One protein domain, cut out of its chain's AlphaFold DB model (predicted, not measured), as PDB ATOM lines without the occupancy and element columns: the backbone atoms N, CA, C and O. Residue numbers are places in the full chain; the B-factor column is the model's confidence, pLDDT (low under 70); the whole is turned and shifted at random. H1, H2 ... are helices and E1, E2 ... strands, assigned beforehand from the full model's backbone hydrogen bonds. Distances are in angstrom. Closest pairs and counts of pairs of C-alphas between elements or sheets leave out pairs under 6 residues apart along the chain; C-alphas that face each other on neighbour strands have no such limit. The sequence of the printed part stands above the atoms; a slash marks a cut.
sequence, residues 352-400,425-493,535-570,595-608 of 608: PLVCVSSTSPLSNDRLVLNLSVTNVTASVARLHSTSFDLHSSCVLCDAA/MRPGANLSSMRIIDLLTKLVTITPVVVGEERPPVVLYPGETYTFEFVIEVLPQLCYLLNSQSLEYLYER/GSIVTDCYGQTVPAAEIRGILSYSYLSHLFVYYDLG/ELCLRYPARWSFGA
ATOM      1  N   PRO A 352     208.574 223.280 397.159       80.56
ATOM      2  CA  PRO A 352     208.848 224.651 397.576       80.56
ATOM      3  C   PRO A 352     208.498 225.668 396.479       80.56
ATOM      4  O   PRO A 352     208.114 226.803 396.760       80.56
ATOM      5  N   LEU A 353     208.598 225.245 395.219       86.88
ATOM      6  CA  LEU A 353     208.286 226.037 394.042       86.88
ATOM      7  C   LEU A 353     207.272 225.265 393.195       86.88
ATOM      8  O   LEU A 353     207.513 224.108 392.853       86.88
ATOM      9  N   VAL A 354     206.166 225.909 392.828       88.31
ATOM     10  CA  VAL A 354     205.225 225.372 391.838       88.31
ATOM     11  C   VAL A 354     205.665 225.839 390.460       88.31
ATOM     12  O   VAL A 354     205.840 227.032 390.231       88.31
ATOM     13  N   CYS A 355     205.841 224.892 389.542       88.50
ATOM     14  CA  CYS A 355     206.245 225.163 388.168       88.50
ATOM     15  C   CYS A 355     205.104 224.886 387.185       88.50
ATOM     16  O   CYS A 355     204.419 223.866 387.280       88.50
ATOM     17  N   VAL A 356     204.935 225.781 386.213       90.50
ATOM     18  CA  VAL A 356     203.987 225.637 385.104       90.50
ATOM     19  C   VAL A 356     204.703 225.996 383.809       90.50
ATOM     20  O   VAL A 356     205.090 227.151 383.627       90.50
ATOM     21  N   SER A 357     204.870 225.033 382.895       91.38
ATOM     22  CA  SER A 357     205.321 225.343 381.532       91.38
ATOM     23  C   SER A 357     204.164 225.583 380.571       91.38
ATOM     24  O   SER A 357     203.171 224.856 380.597       91.38
ATOM     25  N   SER A 358     204.353 226.507 379.636       92.19
ATOM     26  CA  SER A 358     203.558 226.614 378.413       92.19
ATOM     27  C   SER A 358     204.486 226.738 377.210       92.19
ATOM     28  O   SER A 358     205.547 227.350 377.315       92.19
ATOM     29  N   THR A 359     204.085 226.177 376.072       92.62
ATOM     30  CA  THR A 359     204.817 226.310 374.808       92.62
ATOM     31  C   THR A 359     203.883 226.912 373.768       92.62
ATOM     32  O   THR A 359     202.768 226.422 373.584       92.62
ATOM     33  N   SER A 360     204.320 227.977 373.102       91.00
ATOM     34  CA  SER A 360     203.566 228.700 372.079       91.00
ATOM     35  C   SER A 360     204.385 228.842 370.788       91.00
ATOM     36  O   SER A 360     205.582 229.131 370.841       91.00
ATOM     37  N   PRO A 361     203.779 228.651 369.604       90.69
ATOM     38  CA  PRO A 361     204.465 228.902 368.344       90.69
ATOM     39  C   PRO A 361     204.598 230.411 368.095       90.69
ATOM     40  O   PRO A 361     203.608 231.142 368.138       90.69
ATOM     41  N   LEU A 362     205.812 230.868 367.783       87.19
ATOM     42  CA  LEU A 362     206.049 232.189 367.183       87.19
ATOM     43  C   LEU A 362     205.926 232.121 365.655       87.19
ATOM     44  O   LEU A 362     205.409 233.036 365.018       87.19
ATOM     45  N   SER A 363     206.416 231.027 365.074       85.44
ATOM     46  CA  SER A 363     206.353 230.703 363.649       85.44
ATOM     47  C   SER A 363     206.475 229.187 363.464       85.44
ATOM     48  O   SER A 363     206.781 228.462 364.408       85.44
ATOM     49  N   ASN A 364     206.278 228.682 362.242       84.75
ATOM     50  CA  ASN A 364     206.385 227.242 361.948       84.75
ATOM     51  C   ASN A 364     207.769 226.642 362.276       84.75
ATOM     52  O   ASN A 364     207.906 225.427 362.350       84.75
ATOM     53  N   ASP A 365     208.797 227.481 362.414       87.00
ATOM     54  CA  ASP A 365     210.189 227.134 362.698       87.00
ATOM     55  C   ASP A 365     210.691 227.640 364.065       87.00
ATOM     56  O   ASP A 365     211.866 227.437 364.380       87.00
ATOM     57  N   ARG A 366     209.839 228.284 364.885       90.81
ATOM     58  CA  ARG A 366     210.214 228.853 366.194       90.81
ATOM     59  C   ARG A 366     209.111 228.704 367.239       90.81
ATOM     60  O   ARG A 366     207.975 229.132 367.028       90.81
ATOM     61  N   LEU A 367     209.479 228.196 368.408       93.62
ATOM     62  CA  LEU A 367     208.622 228.085 369.588       93.62
ATOM     63  C   LEU A 367     209.183 228.952 370.715       93.62
ATOM     64  O   LEU A 367     210.399 229.058 370.865       93.62
ATOM     65  N   VAL A 368     208.306 229.502 371.547       94.50
ATOM     66  CA  VAL A 368     208.645 230.004 372.880       94.50
ATOM     67  C   VAL A 368     208.126 229.010 373.905       94.50
ATOM     68  O   VAL A 368     206.954 228.646 373.888       94.50
ATOM     69  N   LEU A 369     209.003 228.582 374.802       94.75
ATOM     70  CA  LEU A 369     208.686 227.815 375.993       94.75
ATOM     71  C   LEU A 369     208.866 228.730 377.203       94.75
ATOM     72  O   LEU A 369     209.968 229.196 377.482       94.75
ATOM     73  N   ASN A 370     207.778 228.956 377.927       93.69
ATOM     74  CA  ASN A 370     207.743 229.742 379.152       93.69
ATOM     75  C   ASN A 370     207.625 228.790 380.337       93.69
ATOM     76  O   ASN A 370     206.698 227.982 380.370       93.69
ATOM     77  N   LEU A 371     208.522 228.902 381.312       93.56
ATOM     78  CA  LEU A 371     208.465 228.211 382.595       93.56
ATOM     79  C   LEU A 371     208.206 229.241 383.699       93.56
ATOM     80  O   LEU A 371     209.118 229.956 384.112       93.56
ATOM     81  N   SER A 372     206.970 229.294 384.186       93.38
ATOM     82  CA  SER A 372     206.595 230.110 385.341       93.38
ATOM     83  C   SER A 372     206.886 229.346 386.631       93.38
ATOM     84  O   SER A 372     206.462 228.199 386.780       93.38
ATOM     85  N   VAL A 373     207.594 229.986 387.559       93.06
ATOM     86  CA  VAL A 373     208.058 229.434 388.835       93.06
ATOM     87  C   VAL A 373     207.499 230.288 389.970       93.06
ATOM     88  O   VAL A 373     207.928 231.424 390.166       93.06
ATOM     89  N   THR A 374     206.537 229.749 390.716       93.25
ATOM     90  CA  THR A 374     205.872 230.418 391.844       93.25
ATOM     91  C   THR A 374     206.444 229.924 393.168       93.25
ATOM     92  O   THR A 374     206.453 228.717 393.417       93.25
ATOM     93  N   ASN A 375     206.873 230.829 394.052       92.31
ATOM     94  CA  ASN A 375     207.248 230.460 395.418       92.31
ATOM     95  C   ASN A 375     205.988 230.195 396.256       92.31
ATOM     96  O   ASN A 375     205.182 231.097 396.475       92.31
ATOM     97  N   VAL A 376     205.825 228.958 396.734       88.31
ATOM     98  CA  VAL A 376     204.700 228.549 397.598       88.31
ATOM     99  C   VAL A 376     205.121 228.263 399.042       88.31
ATOM    100  O   VAL A 376     204.288 227.883 399.864       88.31
ATOM    101  N   THR A 377     206.402 228.450 399.373       84.25
ATOM    102  CA  THR A 377     206.871 228.410 400.763       84.25
ATOM    103  C   THR A 377     206.494 229.686 401.517       84.25
ATOM    104  O   THR A 377     206.175 230.715 400.926       84.25
ATOM    105  N   ALA A 378     206.553 229.618 402.849       81.69
ATOM    106  CA  ALA A 378     206.432 230.792 403.712       81.69
ATOM    107  C   ALA A 378     207.732 231.616 403.803       81.69
ATOM    108  O   ALA A 378     207.697 232.721 404.340       81.69
ATOM    109  N   SER A 379     208.856 231.098 403.294       83.38
ATOM    110  CA  SER A 379     210.158 231.762 403.309       83.38
ATOM    111  C   SER A 379     210.529 232.320 401.932       83.38
ATOM    112  O   SER A 379     209.861 232.096 400.919       83.38
ATOM    113  N   VAL A 380     211.597 233.110 401.886       88.62
ATOM    114  CA  VAL A 380     212.097 233.708 400.644       88.62
ATOM    115  C   VAL A 380     212.899 232.677 399.847       88.62
ATOM    116  O   VAL A 380     213.827 232.073 400.379       88.62
ATOM    117  N   ALA A 381     212.608 232.514 398.558       89.19
ATOM    118  CA  ALA A 381     213.410 231.703 397.642       89.19
ATOM    119  C   ALA A 381     214.346 232.598 396.811       89.19
ATOM    120  O   ALA A 381     213.964 233.690 396.397       89.19
ATOM    121  N   ARG A 382     215.567 232.146 396.520       91.19
ATOM    122  CA  ARG A 382     216.468 232.791 395.552       91.19
ATOM    123  C   ARG A 382     216.662 231.864 394.364       91.19
ATOM    124  O   ARG A 382     217.244 230.801 394.528       91.19
ATOM    125  N   LEU A 383     216.220 232.272 393.179       91.12
ATOM    126  CA  LEU A 383     216.459 231.558 391.926       91.12
ATOM    127  C   LEU A 383     217.800 232.007 391.338       91.12
ATOM    128  O   LEU A 383     217.964 233.188 391.044       91.12
ATOM    129  N   HIS A 384     218.748 231.092 391.145       89.50
ATOM    130  CA  HIS A 384     220.096 231.395 390.639       89.50
ATOM    131  C   HIS A 384     220.217 231.294 389.128       89.50
ATOM    132  O   HIS A 384     220.888 232.112 388.508       89.50
ATOM    133  N   SER A 385     219.608 230.270 388.533       89.25
ATOM    134  CA  SER A 385     219.611 230.059 387.088       89.25
ATOM    135  C   SER A 385     218.581 229.006 386.687       89.25
ATOM    136  O   SER A 385     217.984 228.324 387.523       89.25
ATOM    137  N   THR A 386     218.397 228.857 385.382       89.94
ATOM    138  CA  THR A 386     217.659 227.754 384.780       89.94
ATOM    139  C   THR A 386     218.500 227.140 383.662       89.94
ATOM    140  O   THR A 386     219.312 227.828 383.040       89.94
ATOM    141  N   SER A 387     218.312 225.854 383.389       89.38
ATOM    142  CA  SER A 387     218.863 225.198 382.206       89.38
ATOM    143  C   SER A 387     217.824 224.287 381.564       89.38
ATOM    144  O   SER A 387     216.956 223.748 382.248       89.38
ATOM    145  N   PHE A 388     217.922 224.116 380.249       90.44
ATOM    146  CA  PHE A 388     217.094 223.205 379.470       90.44
ATOM    147  C   PHE A 388     217.974 222.053 378.973       90.44
ATOM    148  O   PHE A 388     218.996 222.297 378.330       90.44
ATOM    149  N   ASP A 389     217.585 220.804 379.240       88.06
ATOM    150  CA  ASP A 389     218.339 219.617 378.826       88.06
ATOM    151  C   ASP A 389     217.662 218.889 377.657       88.06
ATOM    152  O   ASP A 389     216.790 218.032 377.841       88.06
ATOM    153  N   LEU A 390     218.130 219.197 376.444       86.44
ATOM    154  CA  LEU A 390     217.733 218.535 375.197       86.44
ATOM    155  C   LEU A 390     218.209 217.068 375.110       86.44
ATOM    156  O   LEU A 390     217.670 216.287 374.330       86.44
ATOM    157  N   HIS A 391     219.208 216.652 375.894       82.31
ATOM    158  CA  HIS A 391     219.654 215.253 375.901       82.31
ATOM    159  C   HIS A 391     218.726 214.354 376.722       82.31
ATOM    160  O   HIS A 391     218.643 213.155 376.455       82.31
ATOM    161  N   SER A 392     217.992 214.939 377.674       75.56
ATOM    162  CA  SER A 392     216.949 214.263 378.451       75.56
ATOM    163  C   SER A 392     215.632 214.057 377.682       75.56
ATOM    164  O   SER A 392     214.677 213.516 378.246       75.56
ATOM    165  N   SER A 393     215.546 214.518 376.428       81.50
ATOM    166  CA  SER A 393     214.298 214.536 375.668       81.50
ATOM    167  C   SER A 393     213.801 213.138 375.307       81.50
ATOM    168  O   SER A 393     214.524 212.355 374.691       81.50
ATOM    169  N   CYS A 394     212.533 212.838 375.587       81.44
ATOM    170  CA  CYS A 394     211.858 211.664 375.039       81.44
ATOM    171  C   CYS A 394     210.836 212.058 373.961       81.44
ATOM    172  O   CYS A 394     210.252 213.143 373.992       81.44
ATOM    173  N   VAL A 395     210.649 211.169 372.983       81.44
ATOM    174  CA  VAL A 395     209.616 211.306 371.948       81.44
ATOM    175  C   VAL A 395     208.303 210.790 372.521       81.44
ATOM    176  O   VAL A 395     208.226 209.641 372.960       81.44
ATOM    177  N   LEU A 396     207.271 211.628 372.507       77.19
ATOM    178  CA  LEU A 396     205.918 211.250 372.887       77.19
ATOM    179  C   LEU A 396     205.226 210.623 371.671       77.19
ATOM    180  O   LEU A 396     204.982 211.295 370.673       77.19
ATOM    181  N   CYS A 397     204.915 209.329 371.746       65.75
ATOM    182  CA  CYS A 397     204.173 208.639 370.694       65.75
ATOM    183  C   CYS A 397     202.673 208.983 370.760       65.75
ATOM    184  O   CYS A 397     202.049 208.833 371.813       65.75
ATOM    185  N   ASP A 398     202.065 209.319 369.616       55.41
ATOM    186  CA  ASP A 398     200.656 209.751 369.493       55.41
ATOM    187  C   ASP A 398     199.605 208.747 369.997       55.41
ATOM    188  O   ASP A 398     198.437 209.101 370.165       55.41
ATOM    189  N   ALA A 399     199.991 207.504 370.296       47.16
ATOM    190  CA  ALA A 399     199.137 206.518 370.961       47.16
ATOM    191  C   ALA A 399     198.669 206.953 372.370       47.16
ATOM    192  O   ALA A 399     197.696 206.407 372.878       47.16
ATOM    193  N   ALA A 400     199.332 207.937 372.993       43.34
ATOM    194  CA  ALA A 400     198.882 208.564 374.242       43.34
ATOM    195  C   ALA A 400     197.923 209.758 374.026       43.34
ATOM    196  O   ALA A 400     197.321 210.238 374.983       43.34
ATOM    197  N   MET A 425     220.712 210.775 388.873       45.44
ATOM    198  CA  MET A 425     221.052 210.343 387.516       45.44
ATOM    199  C   MET A 425     220.210 211.107 386.496       45.44
ATOM    200  O   MET A 425     218.994 210.922 386.427       45.44
ATOM    201  N   ARG A 426     220.868 211.912 385.643       52.62
ATOM    202  CA  ARG A 426     220.238 212.426 384.414       52.62
ATOM    203  C   ARG A 426     219.568 211.253 383.692       52.62
ATOM    204  O   ARG A 426     220.250 210.241 383.496       52.62
ATOM    205  N   PRO A 427     218.296 211.367 383.262       54.53
ATOM    206  CA  PRO A 427     217.697 210.367 382.395       54.53
ATOM    207  C   PRO A 427     218.582 210.233 381.165       54.53
ATOM    208  O   PRO A 427     218.694 211.164 380.364       54.53
ATOM    209  N   GLY A 428     219.259 209.094 381.042       50.88
ATOM    210  CA  GLY A 428     219.972 208.782 379.818       50.88
ATOM    211  C   GLY A 428     218.969 208.803 378.674       50.88
ATOM    212  O   GLY A 428     217.846 208.313 378.826       50.88
ATOM    213  N   ALA A 429     219.377 209.355 377.532       54.34
ATOM    214  CA  ALA A 429     218.667 209.162 376.280       54.34
ATOM    215  C   ALA A 429     218.257 207.686 376.170       54.34
ATOM    216  O   ALA A 429     219.122 206.806 376.209       54.34
ATOM    217  N   ASN A 430     216.952 207.406 376.054       58.50
ATOM    218  CA  ASN A 430     216.492 206.040 375.815       58.50
ATOM    219  C   ASN A 430     217.264 205.505 374.597       58.50
ATOM    220  O   ASN A 430     217.398 206.221 373.602       58.50
ATOM    221  N   LEU A 431     217.800 204.283 374.660       56.56
ATOM    222  CA  LEU A 431     218.644 203.731 373.593       56.56
ATOM    223  C   LEU A 431     217.922 203.741 372.232       56.56
ATOM    224  O   LEU A 431     218.555 203.956 371.201       56.56
ATOM    225  N   SER A 432     216.590 203.608 372.228       57.72
ATOM    226  CA  SER A 432     215.750 203.752 371.028       57.72
ATOM    227  C   SER A 432     215.664 205.184 370.479       57.72
ATOM    228  O   SER A 432     215.359 205.378 369.306       57.72
ATOM    229  N   SER A 433     215.903 206.191 371.319       70.38
ATOM    230  CA  SER A 433     215.776 207.622 371.017       70.38
ATOM    231  C   SER A 433     217.119 208.325 370.804       70.38
ATOM    232  O   SER A 433     217.115 209.431 370.275       70.38
ATOM    233  N   MET A 434     218.264 207.708 371.135       79.31
ATOM    234  CA  MET A 434     219.599 208.319 370.978       79.31
ATOM    235  C   MET A 434     219.844 208.924 369.587       79.31
ATOM    236  O   MET A 434     220.309 210.056 369.494       79.31
ATOM    237  N   ARG A 435     219.481 208.210 368.511       86.25
ATOM    238  CA  ARG A 435     219.607 208.706 367.126       86.25
ATOM    239  C   ARG A 435     218.722 209.929 366.864       86.25
ATOM    240  O   ARG A 435     219.134 210.841 366.160       86.25
ATOM    241  N   ILE A 436     217.521 209.962 367.442       86.88
ATOM    242  CA  ILE A 436     216.590 211.090 367.307       86.88
ATOM    243  C   ILE A 436     217.118 212.302 368.078       86.88
ATOM    244  O   ILE A 436     217.068 213.403 367.553       86.88
ATOM    245  N   ILE A 437     217.660 212.102 369.282       86.06
ATOM    246  CA  ILE A 437     218.212 213.164 370.137       86.06
ATOM    247  C   ILE A 437     219.493 213.756 369.531       86.06
ATOM    248  O   ILE A 437     219.629 214.972 369.485       86.06
ATOM    249  N   ASP A 438     220.399 212.922 369.008       89.00
ATOM    250  CA  ASP A 438     221.581 213.369 368.253       89.00
ATOM    251  C   ASP A 438     221.205 214.196 367.016       89.00
ATOM    252  O   ASP A 438     221.844 215.202 366.721       89.00
ATOM    253  N   LEU A 439     220.157 213.797 366.292       89.94
ATOM    254  CA  LEU A 439     219.652 214.608 365.194       89.94
ATOM    255  C   LEU A 439     219.031 215.898 365.732       89.94
ATOM    256  O   LEU A 439     219.375 216.967 365.251       89.94
ATOM    257  N   LEU A 440     218.204 215.843 366.773       90.06
ATOM    258  CA  LEU A 440     217.550 217.017 367.352       90.06
ATOM    259  C   LEU A 440     218.559 218.098 367.781       90.06
ATOM    260  O   LEU A 440     218.379 219.257 367.418       90.06
ATOM    261  N   THR A 441     219.670 217.727 368.428       90.06
ATOM    262  CA  THR A 441     220.754 218.662 368.806       90.06
ATOM    263  C   THR A 441     221.498 219.271 367.607       90.06
ATOM    264  O   THR A 441     222.167 220.291 367.759       90.06
ATOM    265  N   LYS A 442     221.370 218.680 366.411       91.06
ATOM    266  CA  LYS A 442     221.867 219.206 365.124       91.06
ATOM    267  C   LYS A 442     220.793 219.938 364.313       91.06
ATOM    268  O   LYS A 442     221.121 220.519 363.283       91.06
ATOM    269  N   LEU A 443     219.523 219.871 364.719       91.25
ATOM    270  CA  LEU A 443     218.382 220.439 363.994       91.25
ATOM    271  C   LEU A 443     217.844 221.715 364.648       91.25
ATOM    272  O   LEU A 443     217.398 222.605 363.921       91.25
ATOM    273  N   VAL A 444     217.882 221.806 365.982       93.00
ATOM    274  CA  VAL A 444     217.353 222.947 366.743       93.00
ATOM    275  C   VAL A 444     218.411 223.629 367.605       93.00
ATOM    276  O   VAL A 444     219.336 223.002 368.115       93.00
ATOM    277  N   THR A 445     218.226 224.928 367.815       93.06
ATOM    278  CA  THR A 445     218.948 225.749 368.789       93.06
ATOM    279  C   THR A 445     217.987 226.242 369.857       93.06
ATOM    280  O   THR A 445     216.909 226.736 369.536       93.06
ATOM    281  N   ILE A 446     218.393 226.139 371.122       93.00
ATOM    282  CA  ILE A 446     217.620 226.615 372.273       93.00
ATOM    283  C   ILE A 446     218.349 227.814 372.864       93.00
ATOM    284  O   ILE A 446     219.500 227.696 373.285       93.00
ATOM    285  N   THR A 447     217.680 228.961 372.891       91.94
ATOM    286  CA  THR A 447     218.233 230.221 373.396       91.94
ATOM    287  C   THR A 447     217.420 230.673 374.609       91.94
ATOM    288  O   THR A 447     216.232 230.953 374.444       91.94
ATOM    289  N   PRO A 448     218.002 230.760 375.820       89.06
ATOM    290  CA  PRO A 448     217.317 231.373 376.952       89.06
ATOM    291  C   PRO A 448     217.127 232.868 376.674       89.06
ATOM    292  O   PRO A 448     218.079 233.574 376.330       89.06
ATOM    293  N   VAL A 449     215.899 233.353 376.818       86.19
ATOM    294  CA  VAL A 449     215.555 234.766 376.662       86.19
ATOM    295  C   VAL A 449     215.592 235.425 378.033       86.19
ATOM    296  O   VAL A 449     214.977 234.970 378.993       86.19
ATOM    297  N   VAL A 450     216.350 236.516 378.119       76.25
ATOM    298  CA  VAL A 450     216.489 237.328 379.329       76.25
ATOM    299  C   VAL A 450     215.730 238.628 379.096       76.25
ATOM    300  O   VAL A 450     216.209 239.506 378.375       76.25
ATOM    301  N   VAL A 451     214.534 238.731 379.673       62.09
ATOM    302  CA  VAL A 451     213.659 239.901 379.531       62.09
ATOM    303  C   VAL A 451     213.946 240.900 380.656       62.09
ATOM    304  O   VAL A 451     213.693 240.622 381.823       62.09
ATOM    305  N   GLY A 452     214.446 242.087 380.303       61.66
ATOM    306  CA  GLY A 452     214.641 243.203 381.239       61.66
ATOM    307  C   GLY A 452     215.999 243.242 381.957       61.66
ATOM    308  O   GLY A 452     216.984 242.642 381.522       61.66
ATOM    309  N   GLU A 453     216.057 244.024 383.040       62.69
ATOM    310  CA  GLU A 453     217.262 244.218 383.866       62.69
ATOM    311  C   GLU A 453     217.427 243.132 384.947       62.69
ATOM    312  O   GLU A 453     218.538 242.901 385.427       62.69
ATOM    313  N   GLU A 454     216.346 242.423 385.289       61.94
ATOM    314  CA  GLU A 454     216.329 241.349 386.288       61.94
ATOM    315  C   GLU A 454     216.934 240.058 385.732       61.94
ATOM    316  O   GLU A 454     216.256 239.152 385.241       61.94
ATOM    317  N   ARG A 455     218.262 239.974 385.825       75.38
ATOM    318  CA  ARG A 455     219.002 238.737 385.584       75.38
ATOM    319  C   ARG A 455     219.082 237.916 386.867       75.38
ATOM    320  O   ARG A 455     219.356 238.496 387.918       75.38
ATOM    321  N   PRO A 456     218.949 236.581 386.790       79.88
ATOM    322  CA  PRO A 456     219.308 235.705 387.894       79.88
ATOM    323  C   PRO A 456     220.721 236.021 388.433       79.88
ATOM    324  O   PRO A 456     221.635 236.246 387.630       79.88
ATOM    325  N   PRO A 457     220.919 236.074 389.767       87.12
ATOM    326  CA  PRO A 457     219.995 235.601 390.796       87.12
ATOM    327  C   PRO A 457     218.830 236.558 391.120       87.12
ATOM    328  O   PRO A 457     219.044 237.714 391.480       87.12
ATOM    329  N   VAL A 458     217.600 236.036 391.085       90.00
ATOM    330  CA  VAL A 458     216.354 236.741 391.443       90.00
ATOM    331  C   VAL A 458     215.852 236.244 392.798       90.00
ATOM    332  O   VAL A 458     216.038 235.081 393.154       90.00
ATOM    333  N   VAL A 459     215.233 237.127 393.579       91.81
ATOM    334  CA  VAL A 459     214.641 236.808 394.883       91.81
ATOM    335  C   VAL A 459     213.119 236.788 394.737       91.81
ATOM    336  O   VAL A 459     212.555 237.756 394.245       91.81
ATOM    337  N   LEU A 460     212.486 235.690 395.154       92.06
ATOM    338  CA  LEU A 460     211.040 235.482 395.168       92.06
ATOM    339  C   LEU A 460     210.520 235.428 396.605       92.06
ATOM    340  O   LEU A 460     210.811 234.486 397.353       92.06
ATOM    341  N   TYR A 461     209.692 236.396 396.978       93.06
ATOM    342  CA  TYR A 461     208.921 236.357 398.217       93.06
ATOM    343  C   TYR A 461     207.757 235.344 398.123       93.06
ATOM    344  O   TYR A 461     207.383 234.920 397.024       93.06
ATOM    345  N   PRO A 462     207.176 234.913 399.257       92.69
ATOM    346  CA  PRO A 462     206.009 234.028 399.276       92.69
ATOM    347  C   PRO A 462     204.862 234.513 398.376       92.69
ATOM    348  O   PRO A 462     204.377 235.633 398.518       92.69
ATOM    349  N   GLY A 463     204.409 233.653 397.461       92.12
ATOM    350  CA  GLY A 463     203.349 233.938 396.489       92.12
ATOM    351  C   GLY A 463     203.801 234.648 395.208       92.12
ATOM    352  O   GLY A 463     203.018 234.728 394.260       92.12
ATOM    353  N   GLU A 464     205.042 235.134 395.129       94.75
ATOM    354  CA  GLU A 464     205.575 235.731 393.901       94.75
ATOM    355  C   GLU A 464     205.910 234.673 392.845       94.75
ATOM    356  O   GLU A 464     206.146 233.500 393.141       94.75
ATOM    357  N   THR A 465     205.922 235.099 391.580       93.56
ATOM    358  CA  THR A 465     206.181 234.241 390.418       93.56
ATOM    359  C   THR A 465     207.194 234.900 389.493       93.56
ATOM    360  O   THR A 465     207.017 236.058 389.124       93.56
ATOM    361  N   TYR A 466     208.213 234.146 389.084       93.06
ATOM    362  CA  TYR A 466     209.174 234.543 388.054       93.06
ATOM    363  C   TYR A 466     209.039 233.624 386.839       93.06
ATOM    364  O   TYR A 466     208.808 232.427 387.001       93.06
ATOM    365  N   THR A 467     209.208 234.158 385.632       92.44
ATOM    366  CA  THR A 467     209.096 233.378 384.392       92.44
ATOM    367  C   THR A 467     210.438 233.319 383.682       92.44
ATOM    368  O   THR A 467     211.031 234.347 383.366       92.44
ATOM    369  N   PHE A 468     210.896 232.103 383.394       92.75
ATOM    370  CA  PHE A 468     211.998 231.860 382.474       92.75
ATOM    371  C   PHE A 468     211.454 231.603 381.072       92.75
ATOM    372  O   PHE A 468     210.543 230.794 380.904       92.75
ATOM    373  N   GLU A 469     212.041 232.235 380.063       93.19
ATOM    374  CA  GLU A 469     211.643 232.064 378.667       93.19
ATOM    375  C   GLU A 469     212.774 231.404 377.867       93.19
ATOM    376  O   GLU A 469     213.952 231.730 378.027       93.19
ATOM    377  N   PHE A 470     212.426 230.474 376.982       94.56
ATOM    378  CA  PHE A 470     213.352 229.786 376.087       94.56
ATOM    379  C   PHE A 470     212.784 229.789 374.676       94.56
ATOM    380  O   PHE A 470     211.673 229.320 374.447       94.56
ATOM    381  N   VAL A 471     213.564 230.260 373.710       95.12
ATOM    382  CA  VAL A 471     213.202 230.186 372.296       95.12
ATOM    383  C   VAL A 471     213.861 228.952 371.683       95.12
ATOM    384  O   VAL A 471     215.085 228.819 371.716       95.12
ATOM    385  N   ILE A 472     213.046 228.049 371.138       94.75
ATOM    386  CA  ILE A 472     213.473 226.842 370.423       94.75
ATOM    387  C   ILE A 472     213.296 227.110 368.926       94.75
ATOM    388  O   ILE A 472     212.169 227.194 368.439       94.75
ATOM    389  N   GLU A 473     214.397 227.249 368.193       93.25
ATOM    390  CA  GLU A 473     214.391 227.536 366.751       93.25
ATOM    391  C   GLU A 473     214.962 226.359 365.972       93.25
ATOM    392  O   GLU A 473     215.980 225.791 366.364       93.25
ATOM    393  N   VAL A 474     214.360 226.021 364.835       91.50
ATOM    394  CA  VAL A 474     215.037 225.199 363.826       91.50
ATOM    395  C   VAL A 474     216.200 226.003 363.246       91.50
ATOM    396  O   VAL A 474     216.075 227.207 363.017       91.50
ATOM    397  N   LEU A 475     217.341 225.353 362.990       88.25
ATOM    398  CA  LEU A 475     218.496 226.026 362.393       88.25
ATOM    399  C   LEU A 475     218.095 226.756 361.094       88.25
ATOM    400  O   LEU A 475     217.453 226.136 360.242       88.25
ATOM    401  N   PRO A 476     218.554 228.004 360.854       81.81
ATOM    402  CA  PRO A 476     218.164 228.797 359.680       81.81
ATOM    403  C   PRO A 476     218.353 228.100 358.324       81.81
ATOM    404  O   PRO A 476     217.607 228.342 357.379       81.81
ATOM    405  N   GLN A 477     219.338 227.202 358.229       81.06
ATOM    406  CA  GLN A 477     219.630 226.413 357.027       81.06
ATOM    407  C   GLN A 477     218.588 225.312 356.749       81.06
ATOM    408  O   GLN A 477     218.572 224.753 355.657       81.06
ATOM    409  N   LEU A 478     217.735 224.992 357.726       83.81
ATOM    410  CA  LEU A 478     216.796 223.868 357.738       83.81
ATOM    411  C   LEU A 478     215.327 224.304 357.848       83.81
ATOM    412  O   LEU A 478     214.445 223.490 357.582       83.81
ATOM    413  N   CYS A 479     215.041 225.576 358.159       81.31
ATOM    414  CA  CYS A 479     213.676 226.120 358.255       81.31
ATOM    415  C   CYS A 479     212.811 225.817 357.018       81.31
ATOM    416  O   CYS A 479     211.601 225.627 357.127       81.31
ATOM    417  N   TYR A 480     213.440 225.679 355.845       78.25
ATOM    418  CA  TYR A 480     212.800 225.303 354.579       78.25
ATOM    419  C   TYR A 480     212.062 223.960 354.593       78.25
ATOM    420  O   TYR A 480     211.188 223.715 353.759       78.25
ATOM    421  N   LEU A 481     212.424 223.076 355.526       79.69
ATOM    422  CA  LEU A 481     211.779 221.786 355.711       79.69
ATOM    423  C   LEU A 481     210.376 221.936 356.313       79.69
ATOM    424  O   LEU A 481     209.521 221.105 355.997       79.69
ATOM    425  N   LEU A 482     210.140 222.993 357.104       79.62
ATOM    426  CA  LEU A 482     208.864 223.319 357.756       79.62
ATOM    427  C   LEU A 482     208.105 224.460 357.059       79.62
ATOM    428  O   LEU A 482     206.878 224.435 356.994       79.62
ATOM    429  N   ASN A 483     208.817 225.437 356.493       74.25
ATOM    430  CA  ASN A 483     208.236 226.539 355.734       74.25
ATOM    431  C   ASN A 483     209.054 226.820 354.465       74.25
ATOM    432  O   ASN A 483     210.151 227.374 354.524       74.25
ATOM    433  N   SER A 484     208.495 226.501 353.296       67.31
ATOM    434  CA  SER A 484     209.159 226.717 352.004       67.31
ATOM    435  C   SER A 484     209.448 228.189 351.683       67.31
ATOM    436  O   SER A 484     210.333 228.447 350.872       67.31
ATOM    437  N   GLN A 485     208.740 229.137 352.310       63.22
ATOM    438  CA  GLN A 485     208.960 230.581 352.138       63.22
ATOM    439  C   GLN A 485     210.144 231.101 352.973       63.22
ATOM    440  O   GLN A 485     210.745 232.108 352.613       63.22
ATOM    441  N   SER A 486     210.571 230.398 354.036       63.78
ATOM    442  CA  SER A 486     211.688 230.845 354.894       63.78
ATOM    443  C   SER A 486     213.036 230.954 354.159       63.78
ATOM    444  O   SER A 486     213.964 231.581 354.665       63.78
ATOM    445  N   LEU A 487     213.162 230.369 352.961       60.12
ATOM    446  CA  LEU A 487     214.341 230.516 352.103       60.12
ATOM    447  C   LEU A 487     214.324 231.745 351.200       60.12
ATOM    448  O   LEU A 487     215.395 232.143 350.744       60.12
ATOM    449  N   GLU A 488     213.159 232.333 350.927       55.88
ATOM    450  CA  GLU A 488     213.050 233.460 349.995       55.88
ATOM    451  C   GLU A 488     213.918 234.622 350.496       55.88
ATOM    452  O   GLU A 488     214.778 235.091 349.762       55.88
ATOM    453  N   TYR A 489     213.877 234.939 351.794       50.66
ATOM    454  CA  TYR A 489     214.712 235.989 352.390       50.66
ATOM    455  C   TYR A 489     216.236 235.733 352.315       50.66
ATOM    456  O   TYR A 489     217.023 236.669 352.152       50.66
ATOM    457  N   LEU A 490     216.682 234.474 352.432       54.19
ATOM    458  CA  LEU A 490     218.109 234.126 352.349       54.19
ATOM    459  C   LEU A 490     218.622 234.140 350.903       54.19
ATOM    460  O   LEU A 490     219.748 234.576 350.660       54.19
ATOM    461  N   TYR A 491     217.807 233.695 349.943       56.25
ATOM    462  CA  TYR A 491     218.220 233.581 348.544       56.25
ATOM    463  C   TYR A 491     217.882 234.803 347.687       56.25
ATOM    464  O   TYR A 491     218.659 235.093 346.780       56.25
ATOM    465  N   GLU A 492     216.848 235.595 347.991       54.25
ATOM    466  CA  GLU A 492     216.655 236.921 347.377       54.25
ATOM    467  C   GLU A 492     217.916 237.770 347.562       54.25
ATOM    468  O   GLU A 492     218.399 238.382 346.616       54.25
ATOM    469  N   ARG A 493     218.547 237.719 348.741       50.75
ATOM    470  CA  ARG A 493     219.770 238.479 349.031       50.75
ATOM    471  C   ARG A 493     221.036 237.968 348.324       50.75
ATOM    472  O   ARG A 493     222.050 238.664 348.331       50.75
ATOM    473  N   GLY A 535     218.257 216.298 348.830       56.75
ATOM    474  CA  GLY A 535     219.579 216.197 349.450       56.75
ATOM    475  C   GLY A 535     219.531 215.459 350.792       56.75
ATOM    476  O   GLY A 535     218.538 215.547 351.518       56.75
ATOM    477  N   SER A 536     220.619 214.771 351.147       57.47
ATOM    478  CA  SER A 536     220.922 214.546 352.564       57.47
ATOM    479  C   SER A 536     221.636 215.779 353.106       57.47
ATOM    480  O   SER A 536     222.468 216.364 352.413       57.47
ATOM    481  N   ILE A 537     221.255 216.189 354.313       69.56
ATOM    482  CA  ILE A 537     221.617 217.495 354.879       69.56
ATOM    483  C   ILE A 537     222.381 217.330 356.200       69.56
ATOM    484  O   ILE A 537     223.223 218.156 356.539       69.56
ATOM    485  N   VAL A 538     222.102 216.253 356.941       83.88
ATOM    486  CA  VAL A 538     222.651 215.975 358.273       83.88
ATOM    487  C   VAL A 538     223.049 214.501 358.349       83.88
ATOM    488  O   VAL A 538     222.343 213.637 357.823       83.88
ATOM    489  N   THR A 539     224.166 214.209 359.015       86.50
ATOM    490  CA  THR A 539     224.571 212.845 359.382       86.50
ATOM    491  C   THR A 539     224.240 212.556 360.842       86.50
ATOM    492  O   THR A 539     224.509 213.391 361.712       86.50
ATOM    493  N   ASP A 540     223.715 211.368 361.125       86.50
ATOM    494  CA  ASP A 540     223.457 210.911 362.494       86.50
ATOM    495  C   ASP A 540     224.741 210.502 363.254       86.50
ATOM    496  O   ASP A 540     225.860 210.594 362.739       86.50
ATOM    497  N   CYS A 541     224.586 210.052 364.501       83.25
ATOM    498  CA  CYS A 541     225.663 209.562 365.366       83.25
ATOM    499  C   CYS A 541     226.396 208.310 364.844       83.25
ATOM    500  O   CYS A 541     227.458 207.975 365.361       83.25
ATOM    501  N   TYR A 542     225.860 207.627 363.828       86.25
ATOM    502  CA  TYR A 542     226.494 206.491 363.151       86.25
ATOM    503  C   TYR A 542     227.155 206.899 361.823       86.25
ATOM    504  O   TYR A 542     227.635 206.042 361.082       86.25
ATOM    505  N   GLY A 543     227.174 208.200 361.506       85.50
ATOM    506  CA  GLY A 543     227.686 208.737 360.248       85.50
ATOM    507  C   GLY A 543     226.766 208.493 359.049       85.50
ATOM    508  O   GLY A 543     227.188 208.710 357.913       85.50
ATOM    509  N   GLN A 544     225.522 208.048 359.261       87.12
ATOM    510  CA  GLN A 544     224.582 207.801 358.171       87.12
ATOM    511  C   GLN A 544     223.908 209.099 357.730       87.12
ATOM    512  O   GLN A 544     223.436 209.895 358.540       87.12
ATOM    513  N   THR A 545     223.848 209.296 356.417       87.25
ATOM    514  CA  THR A 545     223.182 210.417 355.749       87.25
ATOM    515  C   THR A 545     221.667 210.343 355.918       87.25
ATOM    516  O   THR A 545     221.030 209.443 355.368       87.25
ATOM    517  N   VAL A 546     221.077 211.307 356.627       88.12
ATOM    518  CA  VAL A 546     219.629 211.371 356.875       88.12
ATOM    519  C   VAL A 546     218.931 212.162 355.755       88.12
ATOM    520  O   VAL A 546     219.423 213.231 355.366       88.12
ATOM    521  N   PRO A 547     217.812 211.668 355.187       86.62
ATOM    522  CA  PRO A 547     217.058 212.365 354.151       86.62
ATOM    523  C   PRO A 547     216.145 213.460 354.728       86.62
ATOM    524  O   PRO A 547     215.586 213.329 355.816       86.62
ATOM    525  N   ALA A 548     215.899 214.508 353.938       83.50
ATOM    526  CA  ALA A 548     215.037 215.640 354.299       83.50
ATOM    527  C   ALA A 548     213.627 215.247 354.804       83.50
ATOM    528  O   ALA A 548     213.069 215.910 355.676       83.50
ATOM    529  N   ALA A 549     213.050 214.161 354.273       83.75
ATOM    530  CA  ALA A 549     211.740 213.657 354.695       83.75
ATOM    531  C   ALA A 549     211.749 213.078 356.123       83.75
ATOM    532  O   ALA A 549     210.786 213.271 356.859       83.75
ATOM    533  N   GLU A 550     212.838 212.417 356.525       86.62
ATOM    534  CA  GLU A 550     213.008 211.895 357.886       86.62
ATOM    535  C   GLU A 550     213.245 213.043 358.875       86.62
ATOM    536  O   GLU A 550     212.615 213.077 359.926       86.62
ATOM    537  N   ILE A 551     214.050 214.044 358.495       87.88
ATOM    538  CA  ILE A 551     214.254 215.261 359.299       87.88
ATOM    539  C   ILE A 551     212.927 215.996 359.546       87.88
ATOM    540  O   ILE A 551     212.657 216.410 360.671       87.88
ATOM    541  N   ARG A 552     212.066 216.124 358.524       86.06
ATOM    542  CA  ARG A 552     210.719 216.693 358.697       86.06
ATOM    543  C   ARG A 552     209.867 215.860 359.661       86.06
ATOM    544  O   ARG A 552     209.183 216.441 360.493       86.06
ATOM    545  N   GLY A 553     209.924 214.529 359.560       86.06
ATOM    546  CA  GLY A 553     209.237 213.623 360.486       86.06
ATOM    547  C   GLY A 553     209.681 213.828 361.935       86.06
ATOM    548  O   GLY A 553     208.840 214.002 362.809       86.06
ATOM    549  N   ILE A 554     210.994 213.917 362.163       88.31
ATOM    550  CA  ILE A 554     211.593 214.227 363.468       88.31
ATOM    551  C   ILE A 554     211.064 215.568 363.999       88.31
ATOM    552  O   ILE A 554     210.469 215.605 365.068       88.31
ATOM    553  N   LEU A 555     211.180 216.651 363.225       88.69
ATOM    554  CA  LEU A 555     210.705 217.980 363.640       88.69
ATOM    555  C   LEU A 555     209.188 218.045 363.907       88.69
ATOM    556  O   LEU A 555     208.748 218.902 364.668       88.69
ATOM    557  N   SER A 556     208.391 217.151 363.312       86.94
ATOM    558  CA  SER A 556     206.943 217.070 363.557       86.94
ATOM    559  C   SER A 556     206.543 216.323 364.835       86.94
ATOM    560  O   SER A 556     205.370 216.365 365.202       86.94
ATOM    561  N   TYR A 557     207.473 215.649 365.522       88.69
ATOM    562  CA  TYR A 557     207.160 214.926 366.754       88.69
ATOM    563  C   TYR A 557     206.869 215.851 367.944       88.69
ATOM    564  O   TYR A 557     207.320 216.997 368.017       88.69
ATOM    565  N   SER A 558     206.138 215.299 368.914       88.56
ATOM    566  CA  SER A 558     206.013 215.868 370.254       88.56
ATOM    567  C   SER A 558     207.145 215.375 371.149       88.56
ATOM    568  O   SER A 558     207.421 214.175 371.225       88.56
ATOM    569  N   TYR A 559     207.769 216.299 371.870       87.75
ATOM    570  CA  TYR A 559     208.879 216.036 372.774       87.75
ATOM    571  C   TYR A 559     208.513 216.386 374.212       87.75
ATOM    572  O   TYR A 559     207.802 217.356 374.471       87.75
ATOM    573  N   LEU A 560     209.059 215.622 375.154       87.38
ATOM    574  CA  LEU A 560     209.124 215.976 376.569       87.38
ATOM    575  C   LEU A 560     210.593 216.146 376.939       87.38
ATOM    576  O   LEU A 560     211.363 215.205 376.791       87.38
ATOM    577  N   SER A 561     210.998 217.332 377.381       87.56
ATOM    578  CA  SER A 561     212.370 217.631 377.833       87.56
ATOM    579  C   SER A 561     212.340 218.151 379.261       87.56
ATOM    580  O   SER A 561     211.296 218.607 379.718       87.56
ATOM    581  N   HIS A 562     213.465 218.103 379.968       86.56
ATOM    582  CA  HIS A 562     213.524 218.596 381.342       86.56
ATOM    583  C   HIS A 562     214.186 219.967 381.416       86.56
ATOM    584  O   HIS A 562     215.233 220.204 380.812       86.56
ATOM    585  N   LEU A 563     213.578 220.846 382.204       87.88
ATOM    586  CA  LEU A 563     214.217 222.044 382.719       87.88
ATOM    587  C   LEU A 563     214.708 221.786 384.140       87.88
ATOM    588  O   LEU A 563     214.088 221.041 384.899       87.88
ATOM    589  N   PHE A 564     215.811 222.429 384.494       87.69
ATOM    590  CA  PHE A 564     216.382 222.417 385.831       87.69
ATOM    591  C   PHE A 564     216.435 223.855 386.337       87.69
ATOM    592  O   PHE A 564     217.080 224.699 385.714       87.69
ATOM    593  N   VAL A 565     215.736 224.142 387.434       88.00
ATOM    594  CA  VAL A 565     215.748 225.441 388.117       88.00
ATOM    595  C   VAL A 565     216.629 225.316 389.353       88.00
ATOM    596  O   VAL A 565     216.347 224.507 390.237       88.00
ATOM    597  N   TYR A 566     217.688 226.117 389.409       88.12
ATOM    598  CA  TYR A 566     218.632 226.148 390.521       88.12
ATOM    599  C   TYR A 566     218.225 227.241 391.502       88.12
ATOM    600  O   TYR A 566     218.020 228.387 391.093       88.12
ATOM    601  N   TYR A 567     218.085 226.900 392.781       87.94
ATOM    602  CA  TYR A 567     217.578 227.813 393.800       87.94
ATOM    603  C   TYR A 567     218.158 227.537 395.189       87.94
ATOM    604  O   TYR A 567     218.569 226.424 395.492       87.94
ATOM    605  N   ASP A 568     218.129 228.549 396.050       87.44
ATOM    606  CA  ASP A 568     218.278 228.398 397.498       87.44
ATOM    607  C   ASP A 568     216.956 228.774 398.177       87.44
ATOM    608  O   ASP A 568     216.244 229.674 397.721       87.44
ATOM    609  N   LEU A 569     216.656 228.149 399.315       81.81
ATOM    610  CA  LEU A 569     215.654 228.660 400.248       81.81
ATOM    611  C   LEU A 569     216.370 229.455 401.337       81.81
ATOM    612  O   LEU A 569     217.264 228.944 402.012       81.81
ATOM    613  N   GLY A 570     215.975 230.713 401.506       71.69
ATOM    614  CA  GLY A 570     216.403 231.526 402.628       71.69
ATOM    615  C   GLY A 570     215.897 230.900 403.920       71.69
ATOM    616  O   GLY A 570     214.691 230.764 404.119       71.69
ATOM    617  N   GLU A 595     223.225 224.410 396.469       66.88
ATOM    618  CA  GLU A 595     222.206 224.801 395.490       66.88
ATOM    619  C   GLU A 595     221.195 223.657 395.300       66.88
ATOM    620  O   GLU A 595     221.538 222.523 394.933       66.88
ATOM    621  N   LEU A 596     219.925 223.949 395.579       74.81
ATOM    622  CA  LEU A 596     218.800 223.050 395.352       74.81
ATOM    623  C   LEU A 596     218.464 223.056 393.856       74.81
ATOM    624  O   LEU A 596     218.606 224.073 393.177       74.81
ATOM    625  N   CYS A 597     218.016 221.920 393.322       80.25
ATOM    626  CA  CYS A 597     217.767 221.767 391.891       80.25
ATOM    627  C   CYS A 597     216.384 221.158 391.653       80.25
ATOM    628  O   CYS A 597     216.183 219.963 391.847       80.25
ATOM    629  N   LEU A 598     215.427 221.967 391.203       80.94
ATOM    630  CA  LEU A 598     214.107 221.480 390.814       80.94
ATOM    631  C   LEU A 598     214.138 221.040 389.351       80.94
ATOM    632  O   LEU A 598     214.379 221.854 388.461       80.94
ATOM    633  N   ARG A 599     213.864 219.759 389.102       81.44
ATOM    634  CA  ARG A 599     213.673 219.205 387.757       81.44
ATOM    635  C   ARG A 599     212.192 219.285 387.379       81.44
ATOM    636  O   ARG A 599     211.344 218.850 388.149       81.44
ATOM    637  N   TYR A 600     211.892 219.816 386.196       83.81
ATOM    638  CA  TYR A 600     210.527 219.993 385.699       83.81
ATOM    639  C   TYR A 600     210.385 219.509 384.243       83.81
ATOM    640  O   TYR A 600     211.164 219.943 383.390       83.81
ATOM    641  N   PRO A 601     209.419 218.631 383.921       85.06
ATOM    642  CA  PRO A 601     209.199 218.151 382.560       85.06
ATOM    643  C   PRO A 601     208.327 219.128 381.748       85.06
ATOM    644  O   PRO A 601     207.204 219.436 382.133       85.06
ATOM    645  N   ALA A 602     208.804 219.573 380.584       87.25
ATOM    646  CA  ALA A 602     208.072 220.464 379.680       87.25
ATOM    647  C   ALA A 602     207.878 219.851 378.288       87.25
ATOM    648  O   ALA A 602     208.768 219.189 377.742       87.25
ATOM    649  N   ARG A 603     206.698 220.090 377.703       90.44
ATOM    650  CA  ARG A 603     206.303 219.581 376.380       90.44
ATOM    651  C   ARG A 603     206.456 220.632 375.292       90.44
ATOM    652  O   ARG A 603     206.113 221.792 375.506       90.44
ATOM    653  N   TRP A 604     206.902 220.211 374.115       91.25
ATOM    654  CA  TRP A 604     207.013 221.073 372.938       91.25
ATOM    655  C   TRP A 604     206.933 220.266 371.635       91.25
ATOM    656  O   TRP A 604     207.322 219.100 371.585       91.25
ATOM    657  N   SER A 605     206.417 220.896 370.581       90.44
ATOM    658  CA  SER A 605     206.280 220.342 369.230       90.44
ATOM    659  C   SER A 605     206.259 221.485 368.213       90.44
ATOM    660  O   SER A 605     205.707 222.547 368.500       90.44
ATOM    661  N   PHE A 606     206.823 221.281 367.017       85.94
ATOM    662  CA  PHE A 606     206.532 222.151 365.861       85.94
ATOM    663  C   PHE A 606     205.303 221.665 365.072       85.94
ATOM    664  O   PHE A 606     204.761 222.404 364.252       85.94
ATOM    665  N   GLY A 607     204.857 220.424 365.312       73.75
ATOM    666  CA  GLY A 607     203.549 219.936 364.874       73.75
ATOM    667  C   GLY A 607     202.418 220.605 365.662       73.75
ATOM    668  O   GLY A 607     202.539 220.768 366.880       73.75
ATOM    669  N   ALA A 608     201.356 220.982 364.943       47.75
ATOM    670  CA  ALA A 608     200.138 221.623 365.446       47.75
ATOM    671  C   ALA A 608     198.957 220.642 365.495       47.75
ATOM    672  O   ALA A 608     198.906 219.762 364.604       47.75
TER     673      ALA A 608
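This is residues 352 to 400, 425 to 493, 535 to 570 and 595 to 608 of the 608 residues of an uncharacterized protein of Leishmania braziliensis (UniProt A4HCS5). Two strongly twisted sheets, each of four strands, lie partly face to face as a sandwich, coming close along E1 and E10, with H1, H3 and the small hairpin of E7 and E8 gathered at one end. H2 lies at that same end, and its centre is the farthest from the mean of the C-alphas. The printed part has 168 residues with three named helices and ten named strands, in the order E1 E2 E3 H1 E4 E5 E6 H2 E7 E8 H3 E9 E10; the sheets, E1 - E2 - E6 - E4, E5 - E3 - E9 - E10 and E7 - E8, are antiparallel. The class is mixed, helices and strands; the whole is only just compact, close to loose, with a radius of gyration of the C-alphas of 18.0 A and spans of 57 by 40 by 28 A.

E1, residues 353 to 363, and E2, residues 366 to 375, form a hairpin, with N 356 and O 372 2.9 A apart, within hydrogen-bond range. E6, residues 465 to 474, is antiparallel to E2 at 162 degrees, with N 369 and O 470 at 2.8 A. Edge strand E4, residues 444 to 449, is antiparallel to E6, with N 447 and O 471 at 2.9 A. In the other sheet E9, residues 558 to 569, is antiparallel to E3, residues 381 to 396, with N 387 and O 564 at 2.9 A, and to E10, residues 596 to 605, with N 563 and O 600 at 2.8 A. E3 bends by 75 degrees at residue 384, and E5, residues 458 to 460, is antiparallel to it, with N 383 and O 458 at 2.8 A. The closest C-alphas of E1 and E10, Ser 357 and Ala 602, are 5.9 A apart; those of E3 and E6, Thr 386 and Phe 468, 7.4 A. H1, residues 434 to 443, is on the sheet of E3; their closest C-alphas, Ile 437 and His 391, are 6.3 A apart. H1 only just touches H3, residues 548 to 555, with 3 pairs of C-alphas within 8 A, the closest Ile 436 and Ile 554 at 7.0 A, about perpendicular at 81 degrees. E7, residues 536 to 539, and E8, residues 545 to 547, form a hairpin, with N 546 and O 538 at 2.9 A. H2, residues 484 to 493, touches no helix. Each O i to N i+4 pair is within hydrogen-bond range in H3, 5 of 6 in H1 and 2 of 6 in H2, where 3 of 7 O i to N i+3 pairs are.

E1 runs 30.8 A from C-alpha 353 at (208.286, 226.037, 394.042); E2 measures 29.4 A, E6 29.5 A, E3 33.0 A and E9 34.0 A. E10 runs 29.1 A to C-alpha 605 at (206.280, 220.342, 369.230). H2 measures 16.1 A and H1 14.0 A.

The C-alphas farthest apart, Ala 378 and Gly 535, are 57.7 A apart. Residues 401 to 424, 494 to 534 and 571 to 594 are not printed, with C-alpha gaps of 25.9, 22.3 and 11.4 A. Of the links printed whole, none is long. Mean pLDDT of the printed part is 81.6; 31 residues are under 70, among them 425 to 432 and 484 to 493.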